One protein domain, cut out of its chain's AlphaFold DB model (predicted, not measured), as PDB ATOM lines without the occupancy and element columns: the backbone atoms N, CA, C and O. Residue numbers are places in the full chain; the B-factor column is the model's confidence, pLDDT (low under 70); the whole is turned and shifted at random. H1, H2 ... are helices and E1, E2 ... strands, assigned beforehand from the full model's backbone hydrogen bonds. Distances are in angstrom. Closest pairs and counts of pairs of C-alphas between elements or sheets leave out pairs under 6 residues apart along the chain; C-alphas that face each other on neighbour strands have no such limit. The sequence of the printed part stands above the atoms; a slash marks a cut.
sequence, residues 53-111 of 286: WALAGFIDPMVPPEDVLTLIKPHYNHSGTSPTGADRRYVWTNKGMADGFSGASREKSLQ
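What this domain is: This is residues 53 to 111 of the 286 residues of an uncharacterized protein of Coprinellus micaceus (UniProt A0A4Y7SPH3). With little regular structure, this is a loose, flat loop of chain holding two short two-stranded ladders, E1 with E4 and E2 with E3, while residues 77 to 82 stick out. The 59 printed residues, of which named elements hold only 22, give E1, E2, H1, E3, E4, mostly strand, both sheets antiparallel. The radius of gyration of the C-alphas is 14.2 A, the spans 42 by 24 by 11 A.

How they stand to each other: E1, residues 53 to 57, and E4, residues 99 to 104, are antiparallel at 170 degrees; N 55 and O 101 are within hydrogen-bond range, 2.9 A. E2, residues 70 to 72, and E3, residues 91 to 94, are antiparallel at 151 degrees; N 72 and O 91 are within range, 2.9 A. The closest C-alphas of E3 and E4, Val 91 and Ser 102, are 6.4 A apart. H1, residues 85 to 88, is too short for an O i to N i+4 pair; its one O i to N i+3 pair is not within range.

Where its parts are: E1, 13.7 A long, begins at C-alpha 53 (147.425, 113.020, 122.964). E4, 17.7 A, ends at C-alpha 104 (147.780, 109.743, 128.348).

The domain as a whole: The printed part has no cut. Links E1 to E2 and E2 to H1 are long. Residues 75 to 88 and 108 to 109 have pLDDT under 70.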
ATOM      1  N   TRP A  53     147.350 111.811 123.784       84.19
ATOM      2  CA  TRP A  53     147.425 113.020 122.964       84.19
ATOM      3  C   TRP A  53     148.846 113.578 122.947       84.19
ATOM      4  O   TRP A  53     149.654 113.308 123.842       84.19
ATOM      5  N   ALA A  54     149.139 114.369 121.923       84.56
ATOM      6  CA  ALA A  54     150.336 115.183 121.838       84.56
ATOM      7  C   ALA A  54     149.983 116.513 121.169       84.56
ATOM      8  O   ALA A  54     149.193 116.537 120.229       84.56
ATOM      9  N   LEU A  55     150.557 117.596 121.679       85.88
ATOM     10  CA  LEU A  55     150.420 118.948 121.153       85.88
ATOM     11  C   LEU A  55     151.820 119.499 120.909       85.88
ATOM     12  O   LEU A  55     152.699 119.284 121.745       85.88
ATOM     13  N   ALA A  56     152.009 120.196 119.796       87.75
ATOM     14  CA  ALA A  56     153.185 121.020 119.571       87.75
ATOM     15  C   ALA A  56     152.761 122.406 119.086       87.75
ATOM     16  O   ALA A  56     151.813 122.513 118.307       87.75
ATOM     17  N   GLY A  57     153.442 123.437 119.577       84.38
ATOM     18  CA  GLY A  57     153.249 124.828 119.184       84.38
ATOM     19  C   GLY A  57     154.543 125.386 118.612       84.38
ATOM     20  O   GLY A  57     155.608 125.174 119.185       84.38
ATOM     21  N   PHE A  58     154.446 126.078 117.483       82.75
ATOM     22  CA  PHE A  58     155.565 126.727 116.808       82.75
ATOM     23  C   PHE A  58     155.140 128.131 116.386       82.75
ATOM     24  O   PHE A  58     153.971 128.355 116.070       82.75
ATOM     25  N   ILE A  59     156.082 129.070 116.429       76.00
ATOM     26  CA  ILE A  59     155.862 130.464 116.023       76.00
ATOM     27  C   ILE A  59     156.308 130.643 114.572       76.00
ATOM     28  O   ILE A  59     155.578 131.213 113.766       76.00
ATOM     29  N   ASP A  60     157.468 130.085 114.234       78.50
ATOM     30  CA  ASP A  60     158.066 130.194 112.911       78.50
ATOM     31  C   ASP A  60     157.889 128.905 112.093       78.50
ATOM     32  O   ASP A  60     157.781 127.810 112.662       78.50
ATOM     33  N   PRO A  61     157.861 129.006 110.751       78.75
ATOM     34  CA  PRO A  61     157.907 127.842 109.882       78.75
ATOM     35  C   PRO A  61     159.145 126.995 110.170       78.75
ATOM     36  O   PRO A  61     160.263 127.499 110.207       78.75
ATOM     37  N   MET A  62     158.933 125.691 110.312       81.94
ATOM     38  CA  MET A  62     160.012 124.747 110.572       81.94
ATOM     39  C   MET A  62     160.949 124.597 109.375       81.94
ATOM     40  O   MET A  62     160.488 124.337 108.260       81.94
ATOM     41  N   VAL A  63     162.259 124.723 109.612       83.56
ATOM     42  CA  VAL A  63     163.297 124.631 108.571       83.56
ATOM     43  C   VAL A  63     164.147 123.363 108.751       83.56
ATOM     44  O   VAL A  63     164.994 123.294 109.643       83.56
ATOM     45  N   PRO A  64     163.976 122.342 107.891       81.94
ATOM     46  CA  PRO A  64     164.807 121.142 107.929       81.94
ATOM     47  C   PRO A  64     166.298 121.438 107.667       81.94
ATOM     48  O   PRO A  64     166.602 122.382 106.934       81.94
ATOM     49  N   PRO A  65     167.223 120.569 108.126       79.00
ATOM     50  CA  PRO A  65     166.963 119.273 108.767       79.00
ATOM     51  C   PRO A  65     166.883 119.278 110.303       79.00
ATOM     52  O   PRO A  65     166.393 118.299 110.869       79.00
ATOM     53  N   GLU A  66     167.351 120.321 110.988       77.88
ATOM     54  CA  GLU A  66     167.454 120.339 112.454       77.88
ATOM     55  C   GLU A  66     166.148 120.748 113.148       77.88
ATOM     56  O   GLU A  66     165.850 120.255 114.241       77.88
ATOM     57  N   ASP A  67     165.346 121.596 112.504       80.94
ATOM     58  CA  ASP A  67     164.076 122.086 113.032       80.94
ATOM     59  C   ASP A  67     162.911 121.250 112.488       80.94
ATOM     60  O   ASP A  67     162.196 121.642 111.571       80.94
ATOM     61  N   VAL A  68     162.780 120.020 113.000       83.12
ATOM     62  CA  VAL A  68     161.724 119.076 112.600       83.12
ATOM     63  C   VAL A  68     161.073 118.440 113.826       83.12
ATOM     64  O   VAL A  68     161.724 117.768 114.632       83.12
ATOM     65  N   LEU A  69     159.748 118.560 113.921       87.31
ATOM     66  CA  LEU A  69     158.942 117.832 114.902       87.31
ATOM     67  C   LEU A  69     158.928 116.336 114.603       87.31
ATOM     68  O   LEU A  69     158.444 115.892 113.564       87.31
ATOM     69  N   THR A  70     159.382 115.537 115.565       88.62
ATOM     70  CA  THR A  70     159.279 114.079 115.494       88.62
ATOM     71  C   THR A  70     158.510 113.553 116.696       88.62
ATOM     72  O   THR A  70     158.978 113.614 117.836       88.62
ATOM     73  N   LEU A  71     157.321 113.013 116.425       89.94
ATOM     74  CA  LEU A  71     156.479 112.325 117.396       89.94
ATOM     75  C   LEU A  71     156.549 110.822 117.153       89.94
ATOM     76  O   LEU A  71     156.242 110.357 116.056       89.94
ATOM     77  N   ILE A  72     156.864 110.053 118.188       88.12
ATOM     78  CA  ILE A  72     156.805 108.593 118.121       88.12
ATOM     79  C   ILE A  72     155.804 108.045 119.129       88.12
ATOM     80  O   ILE A  72     155.530 108.645 120.170       88.12
ATOM     81  N   LYS A  73     155.283 106.857 118.829       84.12
ATOM     82  CA  LYS A  73     154.628 105.997 119.811       84.12
ATOM     83  C   LYS A  73     155.597 104.857 120.124       84.12
ATOM     84  O   LYS A  73     155.746 103.977 119.275       84.12
ATOM     85  N   PRO A  74     156.301 104.885 121.268       74.00
ATOM     86  CA  PRO A  74     157.272 103.852 121.596       74.00
ATOM     87  C   PRO A  74     156.603 102.474 121.587       74.00
ATOM     88  O   PRO A  74     155.599 102.259 122.265       74.00
ATOM     89  N   HIS A  75     157.137 101.541 120.800       66.19
ATOM     90  CA  HIS A  75     156.688 100.155 120.830       66.19
ATOM     91  C   HIS A  75     157.550  99.394 121.837       66.19
ATOM     92  O   HIS A  75     158.620  98.886 121.502       66.19
ATOM     93  N   TYR A  76     157.113  99.343 123.093       64.56
ATOM     94  CA  TYR A  76     157.803  98.553 124.107       64.56
ATOM     95  C   TYR A  76     157.512  97.064 123.886       64.56
ATOM     96  O   TYR A  76     156.491  96.528 124.312       64.56
ATOM     97  N   ASN A  77     158.421  96.382 123.185       53.22
ATOM     98  CA  ASN A  77     158.452  94.923 123.119       53.22
ATOM     99  C   ASN A  77     158.963  94.383 124.458       53.22
ATOM    100  O   ASN A  77     160.146  94.078 124.592       53.22
ATOM    101  N   HIS A  78     158.097  94.281 125.465       54.66
ATOM    102  CA  HIS A  78     158.473  93.642 126.721       54.66
ATOM    103  C   HIS A  78     157.876  92.244 126.832       54.66
ATOM    104  O   HIS A  78     156.693  92.037 127.091       54.66
ATOM    105  N   SER A  79     158.766  91.268 126.660       54.03
ATOM    106  CA  SER A  79     158.653  89.936 127.231       54.03
ATOM    107  C   SER A  79     158.344  90.036 128.730       54.03
ATOM    108  O   SER A  79     159.219  90.368 129.526       54.03
ATOM    109  N   GLY A  80     157.106  89.720 129.108       50.41
ATOM    110  CA  GLY A  80     156.763  89.254 130.455       50.41
ATOM    111  C   GLY A  80     156.140  90.255 131.431       50.41
ATOM    112  O   GLY A  80     155.604  89.810 132.443       50.41
ATOM    113  N   THR A  81     156.113  91.557 131.147       56.56
ATOM    114  CA  THR A  81     155.490  92.546 132.047       56.56
ATOM    115  C   THR A  81     154.386  93.306 131.329       56.56
ATOM    116  O   THR A  81     154.607  93.909 130.283       56.56
ATOM    117  N   SER A  82     153.170  93.250 131.883       54.81
ATOM    118  CA  SER A  82     152.010  93.957 131.333       54.81
ATOM    119  C   SER A  82     152.304  95.460 131.271       54.81
ATOM    120  O   SER A  82     152.701  96.018 132.301       54.81
ATOM    121  N   PRO A  83     152.099  96.125 130.119       53.19
ATOM    122  CA  PRO A  83     152.446  97.527 129.964       53.19
ATOM    123  C   PRO A  83     151.761  98.374 131.039       53.19
ATOM    124  O   PRO A  83     150.553  98.258 131.316       53.19
ATOM    125  N   THR A  84     152.548  99.216 131.703       56.47
ATOM    126  CA  THR A  84     151.992 100.237 132.596       56.47
ATOM    127  C   THR A  84     151.300 101.299 131.735       56.47
ATOM    128  O   THR A  84     151.590 101.423 130.550       56.47
ATOM    129  N   GLY A  85     150.345 102.068 132.274       54.16
ATOM    130  CA  GLY A  85     149.637 103.096 131.482       54.16
ATOM    131  C   GLY A  85     150.571 104.119 130.806       54.16
ATOM    132  O   GLY A  85     150.197 104.729 129.809       54.16
ATOM    133  N   ALA A  86     151.809 104.244 131.300       54.91
ATOM    134  CA  ALA A  86     152.866 105.059 130.717       54.91
ATOM    135  C   ALA A  86     153.385 104.548 129.355       54.91
ATOM    136  O   ALA A  86     153.840 105.366 128.564       54.91
ATOM    137  N   ASP A  87     153.262 103.252 129.039       59.91
ATOM    138  CA  ASP A  87     153.831 102.634 127.821       59.91
ATOM    139  C   ASP A  87     153.087 102.978 126.526       59.91
ATOM    140  O   ASP A  87     153.532 102.631 125.435       59.91
ATOM    141  N   ARG A  88     151.927 103.636 126.613       64.75
ATOM    142  CA  ARG A  88     151.083 103.928 125.441       64.75
ATOM    143  C   ARG A  88     151.113 105.389 125.014       64.75
ATOM    144  O   ARG A  88     150.448 105.737 124.037       64.75
ATOM    145  N   ARG A  89     151.847 106.240 125.737       75.25
ATOM    146  CA  ARG A  89     151.898 107.677 125.457       75.25
ATOM    147  C   ARG A  89     152.745 107.960 124.223       75.25
ATOM    148  O   ARG A  89     153.779 107.334 124.005       75.25
ATOM    149  N   TYR A  90     152.327 108.951 123.450       83.19
ATOM    150  CA  TYR A  90     153.202 109.547 122.454       83.19
ATOM    151  C   TYR A  90     154.351 110.295 123.140       83.19
ATOM    152  O   TYR A  90     154.184 110.832 124.239       83.19
ATOM    153  N   VAL A  91     155.514 110.332 122.496       84.75
ATOM    154  CA  VAL A  91     156.711 111.022 122.988       84.75
ATOM    155  C   VAL A  91     157.320 111.834 121.853       84.75
ATOM    156  O   VAL A  91     157.543 111.314 120.761       84.75
ATOM    157  N   TRP A  92     157.585 113.113 122.120       87.88
ATOM    158  CA  TRP A  92     158.348 113.982 121.228       87.88
ATOM    159  C   TRP A  92     159.833 113.633 121.351       87.88
ATOM    160  O   TRP A  92     160.407 113.813 122.424       87.88
ATOM    161  N   THR A  93     160.441 113.118 120.285       87.12
ATOM    162  CA  THR A  93     161.876 112.782 120.247       87.12
ATOM    163  C   THR A  93     162.723 113.896 119.663       87.12
ATOM    164  O   THR A  93     163.881 114.032 120.036       87.12
ATOM    165  N   ASN A  94     162.140 114.699 118.776       85.12
ATOM    166  CA  ASN A  94     162.706 115.964 118.337       85.12
ATOM    167  C   ASN A  94     161.596 117.013 118.380       85.12
ATOM    168  O   ASN A  94     160.474 116.737 117.943       85.12
ATOM    169  N   LYS A  95     161.901 118.172 118.959       83.56
ATOM    170  CA  LYS A  95     160.984 119.307 119.026       83.56
ATOM    171  C   LYS A  95     161.432 120.490 118.164       83.56
ATOM    172  O   LYS A  95     160.627 121.385 117.955       83.56
ATOM    173  N   GLY A  96     162.666 120.492 117.651       83.06
ATOM    174  CA  GLY A  96     163.232 121.671 116.999       83.06
ATOM    175  C   GLY A  96     163.102 122.907 117.895       83.06
ATOM    176  O   GLY A  96     163.414 122.843 119.086       83.06
ATOM    177  N   MET A  97     162.571 123.986 117.325       83.31
ATOM    178  CA  MET A  97     162.239 125.245 118.001       83.31
ATOM    179  C   MET A  97     160.830 125.271 118.619       83.31
ATOM    180  O   MET A  97     160.435 126.277 119.205       83.31
ATOM    181  N   ALA A  98     160.053 124.195 118.491       85.25
ATOM    182  CA  ALA A  98     158.698 124.132 119.020       85.25
ATOM    183  C   ALA A  98     158.640 123.706 120.486       85.25
ATOM    184  O   ALA A  98     159.416 122.879 120.975       85.25
ATOM    185  N   ASP A  99     157.587 124.161 121.153       85.38
ATOM    186  CA  ASP A  99     157.146 123.561 122.398       85.38
ATOM    187  C   ASP A  99     156.318 122.314 122.116       85.38
ATOM    188  O   ASP A  99     155.558 122.244 121.153       85.38
ATOM    189  N   GLY A 100     156.453 121.301 122.972       84.69
ATOM    190  CA  GLY A 100     155.814 120.006 122.758       84.69
ATOM    191  C   GLY A 100     155.388 119.341 124.056       84.69
ATOM    192  O   GLY A 100     156.223 119.057 124.921       84.69
ATOM    193  N   PHE A 101     154.106 119.013 124.155       84.75
ATOM    194  CA  PHE A 101     153.490 118.325 125.284       84.75
ATOM    195  C   PHE A 101     152.879 117.002 124.836       84.75
ATOM    196  O   PHE A 101     152.454 116.842 123.693       84.75
ATOM    197  N   SER A 102     152.841 116.030 125.739       85.25
ATOM    198  CA  SER A 102     152.183 114.751 125.500       85.25
ATOM    199  C   SER A 102     151.579 114.216 126.784       85.25
ATOM    200  O   SER A 102     152.129 114.399 127.875       85.25
ATOM    201  N   GLY A 103     150.465 113.508 126.649       80.38
ATOM    202  CA  GLY A 103     149.734 112.942 127.770       80.38
ATOM    203  C   GLY A 103     149.033 111.640 127.409       80.38
ATOM    204  O   GLY A 103     148.895 111.267 126.243       80.38
ATOM    205  N   ALA A 104     148.599 110.938 128.448       79.50
ATOM    206  CA  ALA A 104     147.780 109.743 128.348       79.50
ATOM    207  C   ALA A 104     146.761 109.719 129.489       79.50
ATOM    208  O   ALA A 104     146.948 110.375 130.518       79.50
ATOM    209  N   SER A 105     145.678 108.970 129.296       74.56
ATOM    210  CA  SER A 105     144.698 108.706 130.343       74.56
ATOM    211  C   SER A 105     145.377 108.044 131.543       74.56
ATOM    212  O   SER A 105     146.214 107.152 131.393       74.56
ATOM    213  N   ARG A 106     145.001 108.483 132.749       70.31
ATOM    214  CA  ARG A 106     145.468 107.868 134.001       70.31
ATOM    215  C   ARG A 106     144.877 106.473 134.199       70.31
ATOM    216  O   ARG A 106     145.471 105.655 134.898       70.31
ATOM    217  N   GLU A 107     143.738 106.199 133.572       73.44
ATOM    218  CA  GLU A 107     143.016 104.942 133.701       73.44
ATOM    219  C   GLU A 107     143.177 104.102 132.432       73.44
ATOM    220  O   GLU A 107     142.951 104.560 131.307       73.44
ATOM    221  N   LYS A 108     143.590 102.841 132.610       65.69
ATOM    222  CA  LYS A 108     143.811 101.914 131.495       65.69
ATOM    223  C   LYS A 108     142.509 101.744 130.704       65.69
ATOM    224  O   LYS A 108     141.459 101.513 131.292       65.69
ATOM    225  N   SER A 109     142.602 101.798 129.374       66.44
ATOM    226  CA  SER A 109     141.506 101.600 128.401       66.44
ATOM    227  C   SER A 109     140.403 102.668 128.339       66.44
ATOM    228  O   SER A 109     139.524 102.562 127.486       66.44
ATOM    229  N   LEU A 110     140.474 103.728 129.146       73.50
ATOM    230  CA  LEU A 110     139.523 104.836 129.063       73.50
ATOM    231  C   LEU A 110     140.012 105.910 128.089       73.50
ATOM    232  O   LEU A 110     141.057 106.531 128.291       73.50
ATOM    233  N   GLN A 111     139.225 106.147 127.040       76.38
ATOM    234  CA  GLN A 111     139.426 107.254 126.107       76.38
ATOM    235  C   GLN A 111     138.889 108.554 126.720       76.38
ATOM    236  O   GLN A 111     137.797 109.013 126.392       76.38
TER     237      GLN A 111